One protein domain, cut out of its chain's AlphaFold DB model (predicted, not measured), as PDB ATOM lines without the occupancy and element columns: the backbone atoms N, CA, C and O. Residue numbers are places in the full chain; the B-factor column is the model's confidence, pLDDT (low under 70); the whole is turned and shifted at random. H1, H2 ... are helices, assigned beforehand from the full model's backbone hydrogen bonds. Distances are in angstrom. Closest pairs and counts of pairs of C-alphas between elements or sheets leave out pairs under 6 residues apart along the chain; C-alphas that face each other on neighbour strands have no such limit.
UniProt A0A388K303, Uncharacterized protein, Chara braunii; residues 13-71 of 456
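AT A GLANCE: This is residues 13 to 71 of the 456 residues of an uncharacterized protein of Chara braunii (UniProt A0A388K303). A long helix, H1, and a shorter one, H3, cross as an X near the middle of each, while a very short helix, H2, lies well away from both. The chain runs off the end of H1 through a loop to H2, then comes back through a second loop to H3, with H2 near one end of the domain's length and the last residues of H3 near the other. Residues 13 to 19, which belong to H1, stick out from the body, as do residues 32 to 37, of which 32 to 34 belong to H1, and residues 66 to 71, of which 66 to 69 belong to H3. The printed part has 59 residues with three named helices in the order H1, H2, H3 and no named strand, and its class is all helix. It is compact, with a radius of gyration of the C-alphas of 11.8 A, and spans 31 by 23 by 18 A.

HOW THE PARTS SIT: From the first printed residue, H1 takes residues 13 to 34, and the short link of residues 35 to 43 leads to H2, residues 44 to 49. H1 and H2 are apart. A short link, residues 50 to 57, then leads to H3, residues 58 to 69. H2 and H3 are apart as well. H1 and H3 only just touch, with 3 pairs of C-alphas within 8 A. The closest C-alphas of the two are those of Tyr 24 and Tyr 61, 6.7 A apart. H1 touches H3 with residues 21 to 24 alone, and H3 touches H1 with residues 61 to 64 alone. Their lines stand at 87 degrees, about perpendicular, and their centres are 10.9 A apart. In H1, H2 and H3 every pair of O of residue i and N of residue i+4 is within hydrogen-bond range.

IN THESE COORDINATES: H1 begins with C-alpha 13 at (23.113, -10.245, 48.067) and ends with C-alpha 34 at (33.988, -6.304, 18.324), 31.9 A from first to last C-alpha. H2, residues 44 to 49, measures 8.9 A from first to last C-alpha and begins with C-alpha 44 at (37.217, -21.192, 26.693). H3, residues 58 to 69, measures 16.1 A and ends with C-alpha 69 at (16.016, -2.881, 27.687).

THE WHOLE: The two C-alphas farthest apart are those of Glu 45 and Asn 71, at 35.6 A. The C-alphas of Cys 13 and Asn 71, the first and last printed residues, are 22.6 A apart. The printed part has no cut, and neither of its two links is long. The mean pLDDT of the printed part is 76.9, and the model's confidence is low, under 70, at residue 13, residues 34 to 37 and residues 67 to 71.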
ATOM      1  N   CYS A  13      23.914 -10.185  49.284       67.94
ATOM      2  CA  CYS A  13      23.113 -10.245  48.067       67.94
ATOM      3  C   CYS A  13      23.510  -9.124  47.098       67.94
ATOM      4  O   CYS A  13      23.824  -9.399  45.936       67.94
ATOM      5  N   MET A  14      23.615  -7.890  47.598       72.06
ATOM      6  CA  MET A  14      24.028  -6.721  46.820       72.06
ATOM      7  C   MET A  14      25.446  -6.867  46.266       72.06
ATOM      8  O   MET A  14      25.658  -6.703  45.067       72.06
ATOM      9  N   LYS A  15      26.412  -7.311  47.079       82.12
ATOM     10  CA  LYS A  15      27.784  -7.581  46.607       82.12
ATOM     11  C   LYS A  15      27.817  -8.644  45.511       82.12
ATOM     12  O   LYS A  15      28.610  -8.558  44.568       82.12
ATOM     13  N   LYS A  16      26.988  -9.685  45.616       80.19
ATOM     14  CA  LYS A  16      26.900 -10.725  44.583       80.19
ATOM     15  C   LYS A  16      26.293 -10.174  43.294       80.19
ATOM     16  O   LYS A  16      26.789 -10.501  42.213       80.19
ATOM     17  N   TRP A  17      25.272  -9.333  43.416       81.38
ATOM     18  CA  TRP A  17      24.649  -8.654  42.289       81.38
ATOM     19  C   TRP A  17      25.621  -7.712  41.582       81.38
ATOM     20  O   TRP A  17      25.798  -7.832  40.373       81.38
ATOM     21  N   ASP A  18      26.355  -6.881  42.322       82.81
ATOM     22  CA  ASP A  18      27.361  -5.980  41.759       82.81
ATOM     23  C   ASP A  18      28.416  -6.736  40.957       82.81
ATOM     24  O   ASP A  18      28.722  -6.380  39.818       82.81
ATOM     25  N   ASN A  19      28.942  -7.833  41.502       85.31
ATOM     26  CA  ASN A  19      29.913  -8.661  40.792       85.31
ATOM     27  C   ASN A  19      29.333  -9.249  39.497       85.31
ATOM     28  O   ASN A  19      29.993  -9.247  38.453       85.31
ATOM     29  N   LEU A  20      28.091  -9.736  39.543       85.19
ATOM     30  CA  LEU A  20      27.404 -10.278  38.377       85.19
ATOM     31  C   LEU A  20      27.144  -9.196  37.318       85.19
ATOM     32  O   LEU A  20      27.379  -9.413  36.126       85.19
ATOM     33  N   PHE A  21      26.743  -8.007  37.752       83.12
ATOM     34  CA  PHE A  21      26.450  -6.878  36.888       83.12
ATOM     35  C   PHE A  21      27.715  -6.281  36.252       83.12
ATOM     36  O   PHE A  21      27.732  -5.933  35.070       83.12
ATOM     37  N   GLN A  22      28.829  -6.220  36.986       84.69
ATOM     38  CA  GLN A  22      30.128  -5.828  36.429       84.69
ATOM     39  C   GLN A  22      30.603  -6.811  35.352       84.69
ATOM     40  O   GLN A  22      31.110  -6.395  34.305       84.69
ATOM     41  N   ASN A  23      30.376  -8.111  35.561       85.38
ATOM     42  CA  ASN A  23      30.658  -9.140  34.563       85.38
ATOM     43  C   ASN A  23      29.799  -8.963  33.301       85.38
ATOM     44  O   ASN A  23      30.333  -9.020  32.191       85.38
ATOM     45  N   TYR A  24      28.502  -8.676  33.465       85.94
ATOM     46  CA  TYR A  24      27.605  -8.321  32.363       85.94
ATOM     47  C   TYR A  24      28.136  -7.113  31.569       85.94
ATOM     48  O   TYR A  24      28.324  -7.212  30.355       85.94
ATOM     49  N   LYS A  25      28.484  -6.003  32.239       85.38
ATOM     50  CA  LYS A  25      28.996  -4.787  31.573       85.38
ATOM     51  C   LYS A  25      30.264  -5.061  30.771       85.38
ATOM     52  O   LYS A  25      30.459  -4.493  29.697       85.38
ATOM     53  N   LYS A  26      31.140  -5.936  31.270       86.62
ATOM     54  CA  LYS A  26      32.363  -6.325  30.556       86.62
ATOM     55  C   LYS A  26      32.053  -7.110  29.278       86.62
ATOM     56  O   LYS A  26      32.708  -6.876  28.266       86.62
ATOM     57  N   ILE A  27      31.060  -8.003  29.316       84.50
ATOM     58  CA  ILE A  27      30.585  -8.740  28.134       84.50
ATOM     59  C   ILE A  27      29.956  -7.781  27.120       84.50
ATOM     60  O   ILE A  27      30.321  -7.824  25.948       84.50
ATOM     61  N   GLN A  28      29.078  -6.883  27.569       84.44
ATOM     62  CA  GLN A  28      28.399  -5.930  26.692       84.44
ATOM     63  C   GLN A  28      29.399  -5.008  25.978       84.44
ATOM     64  O   GLN A  28      29.335  -4.836  24.764       84.44
ATOM     65  N   ARG A  29      30.393  -4.474  26.703       82.81
ATOM     66  CA  ARG A  29      31.471  -3.659  26.111       82.81
ATOM     67  C   ARG A  29      32.263  -4.423  25.052       82.81
ATOM     68  O   ARG A  29      32.633  -3.845  24.037       82.81
ATOM     69  N   PHE A  30      32.526  -5.705  25.289       82.06
ATOM     70  CA  PHE A  30      33.233  -6.556  24.338       82.06
ATOM     71  C   PHE A  30      32.412  -6.811  23.067       82.06
ATOM     72  O   PHE A  30      32.931  -6.631  21.966       82.06
ATOM     73  N   GLN A  31      31.132  -7.162  23.213       81.62
ATOM     74  CA  GLN A  31      30.228  -7.382  22.082       81.62
ATOM     75  C   GLN A  31      30.040  -6.098  21.249       81.62
ATOM     76  O   GLN A  31      30.113  -6.156  20.024       81.62
ATOM     77  N   ASN A  32      29.906  -4.935  21.899       78.00
ATOM     78  CA  ASN A  32      29.753  -3.642  21.219       78.00
ATOM     79  C   ASN A  32      31.024  -3.192  20.479       78.00
ATOM     80  O   ASN A  32      30.930  -2.570  19.428       78.00
ATOM     81  N   ALA A  33      32.213  -3.492  21.011       74.62
ATOM     82  CA  ALA A  33      33.480  -3.102  20.387       74.62
ATOM     83  C   ALA A  33      33.889  -4.024  19.228       74.62
ATOM     84  O   ALA A  33      34.566  -3.584  18.302       74.62
ATOM     85  N   SER A  34      33.525  -5.308  19.292       61.28
ATOM     86  CA  SER A  34      33.988  -6.304  18.324       61.28
ATOM     87  C   SER A  34      33.103  -6.418  17.086       61.28
ATOM     88  O   SER A  34      33.572  -7.004  16.114       61.28
ATOM     89  N   GLY A  35      31.845  -5.953  17.120       60.53
ATOM     90  CA  GLY A  35      30.878  -6.005  16.007       60.53
ATOM     91  C   GLY A  35      30.499  -7.406  15.484       60.53
ATOM     92  O   GLY A  35      29.484  -7.549  14.814       60.53
ATOM     93  N   GLU A  36      31.281  -8.441  15.797       52.47
ATOM     94  CA  GLU A  36      31.235  -9.750  15.137       52.47
ATOM     95  C   GLU A  36      31.326 -10.936  16.128       52.47
ATOM     96  O   GLU A  36      30.829 -12.025  15.833       52.47
ATOM     97  N   ALA A  37      31.885 -10.754  17.336       61.06
ATOM     98  CA  ALA A  37      32.077 -11.836  18.310       61.06
ATOM     99  C   ALA A  37      31.097 -11.778  19.499       61.06
ATOM    100  O   ALA A  37      31.237 -10.975  20.423       61.06
ATOM    101  N   ASP A  38      30.133 -12.703  19.526       75.00
ATOM    102  CA  ASP A  38      29.325 -12.978  20.719       75.00
ATOM    103  C   ASP A  38      30.184 -13.706  21.772       75.00
ATOM    104  O   ASP A  38      30.699 -14.796  21.516       75.00
ATOM    105  N   PHE A  39      30.300 -13.145  22.982       77.69
ATOM    106  CA  PHE A  39      30.946 -13.782  24.141       77.69
ATOM    107  C   PHE A  39      30.526 -15.251  24.350       77.69
ATOM    108  O   PHE A  39      31.340 -16.093  24.751       77.69
ATOM    109  N   PHE A  40      29.268 -15.595  24.065       80.12
ATOM    110  CA  PHE A  40      28.768 -16.963  24.219       80.12
ATOM    111  C   PHE A  40      29.213 -17.919  23.106       80.12
ATOM    112  O   PHE A  40      29.149 -19.131  23.304       80.12
ATOM    113  N   ARG A  41      29.696 -17.393  21.977       79.19
ATOM    114  CA  ARG A  41      30.278 -18.161  20.866       79.19
ATOM    115  C   ARG A  41      31.790 -18.353  20.998       79.19
ATOM    116  O   ARG A  41      32.321 -19.225  20.319       79.19
ATOM    117  N   LEU A  42      32.453 -17.596  21.875       79.06
ATOM    118  CA  LEU A  42      33.873 -17.775  22.179       79.06
ATOM    119  C   LEU A  42      34.138 -19.123  22.862       79.06
ATOM    120  O   LEU A  42      33.426 -19.521  23.793       79.06
ATOM    121  N   SER A  43      35.215 -19.780  22.441       76.94
ATOM    122  CA  SER A  43      35.810 -20.917  23.140       76.94
ATOM    123  C   SER A  43      36.373 -20.504  24.507       76.94
ATOM    124  O   SER A  43      36.544 -19.322  24.824       76.94
ATOM    125  N   ASN A  44      36.664 -21.481  25.367       72.25
ATOM    126  CA  ASN A  44      37.217 -21.192  26.693       72.25
ATOM    127  C   ASN A  44      38.645 -20.635  26.617       72.25
ATOM    128  O   ASN A  44      39.063 -19.900  27.512       72.25
ATOM    129  N   GLU A  45      39.384 -20.981  25.569       75.25
ATOM    130  CA  GLU A  45      40.714 -20.473  25.258       75.25
ATOM    131  C   GLU A  45      40.640 -18.990  24.866       75.25
ATOM    132  O   GLU A  45      41.278 -18.161  25.510       75.25
ATOM    133  N   GLU A  46      39.753 -18.626  23.937       77.62
ATOM    134  CA  GLU A  46      39.551 -17.229  23.515       77.62
ATOM    135  C   GLU A  46      39.027 -16.349  24.659       77.62
ATOM    136  O   GLU A  46      39.421 -15.191  24.814       77.62
ATOM    137  N   ARG A  47      38.179 -16.895  25.542       79.25
ATOM    138  CA  ARG A  47      37.741 -16.177  26.751       79.25
ATOM    139  C   ARG A  47      38.903 -15.846  27.684       79.25
ATOM    140  O   ARG A  47      38.889 -14.783  28.308       79.25
ATOM    141  N   LYS A  48      39.910 -16.718  27.785       78.56
ATOM    142  CA  LYS A  48      41.114 -16.453  28.587       78.56
ATOM    143  C   LYS A  48      41.979 -15.371  27.943       78.56
ATOM    144  O   LYS A  48      42.454 -14.506  28.676       78.56
ATOM    145  N   ASP A  49      42.097 -15.367  26.616       78.25
ATOM    146  CA  ASP A  49      42.841 -14.346  25.866       78.25
ATOM    147  C   ASP A  49      42.209 -12.953  26.016       78.25
ATOM    148  O   ASP A  49      42.911 -11.961  26.211       78.25
ATOM    149  N   HIS A  50      40.875 -12.879  26.073       73.44
ATOM    150  CA  HIS A  50      40.138 -11.650  26.395       73.44
ATOM    151  C   HIS A  50      40.019 -11.360  27.908       73.44
ATOM    152  O   HIS A  50      39.298 -10.450  28.330       73.44
ATOM    153  N   ASN A  51      40.743 -12.101  28.757       78.88
ATOM    154  CA  ASN A  51      40.788 -11.928  30.212       78.88
ATOM    155  C   ASN A  51      39.403 -12.037  30.896       78.88
ATOM    156  O   ASN A  51      39.118 -11.369  31.901       78.88
ATOM    157  N   PHE A  52      38.517 -12.881  30.367       83.12
ATOM    158  CA  PHE A  52      37.273 -13.276  31.021       83.12
ATOM    159  C   PHE A  52      37.548 -14.437  31.979       83.12
ATOM    160  O   PHE A  52      37.522 -15.608  31.612       83.12
ATOM    161  N   LYS A  53      37.829 -14.100  33.241       79.50
ATOM    162  CA  LYS A  53      38.094 -15.069  34.323       79.50
ATOM    163  C   LYS A  53      36.827 -15.514  35.066       79.50
ATOM    164  O   LYS A  53      36.921 -16.045  36.167       79.50
ATOM    165  N   PHE A  54      35.650 -15.277  34.493       80.44
ATOM    166  CA  PHE A  54      34.358 -15.602  35.092       80.44
ATOM    167  C   PHE A  54      33.486 -16.385  34.113       80.44
ATOM    168  O   PHE A  54      33.627 -16.274  32.894       80.44
ATOM    169  N   ARG A  55      32.562 -17.171  34.668       77.31
ATOM    170  CA  ARG A  55      31.521 -17.866  33.913       77.31
ATOM    171  C   ARG A  55      30.246 -17.032  33.979       77.31
ATOM    172  O   ARG A  55      29.804 -16.685  35.067       77.31
ATOM    173  N   MET A  56      29.672 -16.735  32.822       82.38
ATOM    174  CA  MET A  56      28.345 -16.138  32.690       82.38
ATOM    175  C   MET A  56      27.492 -17.103  31.874       82.38
ATOM    176  O   MET A  56      27.964 -17.629  30.864       82.38
ATOM    177  N   GLU A  57      26.267 -17.366  32.315       82.19
ATOM    178  CA  GLU A  57      25.317 -18.192  31.570       82.19
ATOM    179  C   GLU A  57      24.490 -17.327  30.619       82.19
ATOM    180  O   GLU A  57      24.161 -16.186  30.939       82.19
ATOM    181  N   ARG A  58      24.149 -17.866  29.442       81.88
ATOM    182  CA  ARG A  58      23.402 -17.116  28.421       81.88
ATOM    183  C   ARG A  58      22.002 -16.730  28.900       81.88
ATOM    184  O   ARG A  58      21.576 -15.615  28.643       81.88
ATOM    185  N   ALA A  59      21.318 -17.624  29.616       80.12
ATOM    186  CA  ALA A  59      19.999 -17.345  30.182       80.12
ATOM    187  C   ALA A  59      20.050 -16.169  31.171       80.12
ATOM    188  O   ALA A  59      19.319 -15.201  31.003       80.12
ATOM    189  N   LEU A  60      21.003 -16.204  32.109       81.94
ATOM    190  CA  LEU A  60      21.220 -15.142  33.092       81.94
ATOM    191  C   LEU A  60      21.605 -13.806  32.440       81.94
ATOM    192  O   LEU A  60      21.130 -12.751  32.843       81.94
ATOM    193  N   TYR A  61      22.449 -13.839  31.409       83.62
ATOM    194  CA  TYR A  61      22.789 -12.640  30.646       83.62
ATOM    195  C   TYR A  61      21.569 -12.037  29.952       83.62
ATOM    196  O   TYR A  61      21.376 -10.830  30.027       83.62
ATOM    197  N   ASN A  62      20.743 -12.865  29.308       82.56
ATOM    198  CA  ASN A  62      19.538 -12.408  28.625       82.56
ATOM    199  C   ASN A  62      18.504 -11.834  29.600       82.56
ATOM    200  O   ASN A  62      17.848 -10.859  29.262       82.56
ATOM    201  N   GLU A  63      18.381 -12.400  30.800       80.75
ATOM    202  CA  GLU A  63      17.496 -11.896  31.855       80.75
ATOM    203  C   GLU A  63      17.941 -10.509  32.347       80.75
ATOM    204  O   GLU A  63      17.147  -9.571  32.367       80.75
ATOM    205  N   ILE A  64      19.239 -10.343  32.631       81.69
ATOM    206  CA  ILE A  64      19.824  -9.046  33.005       81.69
ATOM    207  C   ILE A  64      19.665  -8.033  31.861       81.69
ATOM    208  O   ILE A  64      19.241  -6.900  32.079       81.69
ATOM    209  N   HIS A  65      19.994  -8.435  30.632       83.00
ATOM    210  CA  HIS A  65      19.923  -7.580  29.449       83.00
ATOM    211  C   HIS A  65      18.484  -7.157  29.120       83.00
ATOM    212  O   HIS A  65      18.234  -5.984  28.856       83.00
ATOM    213  N   GLY A  66      17.535  -8.094  29.193       77.62
ATOM    214  CA  GLY A  66      16.108  -7.849  28.994       77.62
ATOM    215  C   GLY A  66      15.531  -6.908  30.051       77.62
ATOM    216  O   GLY A  66      14.790  -5.997  29.697       77.62
ATOM    217  N   GLY A  67      15.948  -7.044  31.314       69.94
ATOM    218  CA  GLY A  67      15.565  -6.119  32.386       69.94
ATOM    219  C   GLY A  67      16.093  -4.688  32.209       69.94
ATOM    220  O   GLY A  67      15.480  -3.748  32.702       69.94
ATOM    221  N   MET A  68      17.196  -4.491  31.475       65.69
ATOM    222  CA  MET A  68      17.708  -3.151  31.145       65.69
ATOM    223  C   MET A  68      17.080  -2.536  29.894       65.69
ATOM    224  O   MET A  68      16.993  -1.314  29.812       65.69
ATOM    225  N   LEU A  69      16.662  -3.350  28.920       60.09
ATOM    226  CA  LEU A  69      16.016  -2.881  27.687       60.09
ATOM    227  C   LEU A  69      14.484  -2.761  27.810       60.09
ATOM    228  O   LEU A  69      13.867  -2.051  27.020       60.09
ATOM    229  N   GLY A  70      13.876  -3.443  28.786       45.88
ATOM    230  CA  GLY A  70      12.425  -3.530  28.988       45.88
ATOM    231  C   GLY A  70      11.790  -2.421  29.835       45.88
ATOM    232  O   GLY A  70      10.579  -2.431  30.021       45.88
ATOM    233  N   ASN A  71      12.558  -1.445  30.328       43.97
ATOM    234  CA  ASN A  71      11.997  -0.297  31.045       43.97
ATOM    235  C   ASN A  71      11.726   0.854  30.066       43.97
ATOM    236  O   ASN A  71      12.511   1.798  29.947       43.97
TER     237      ASN A  71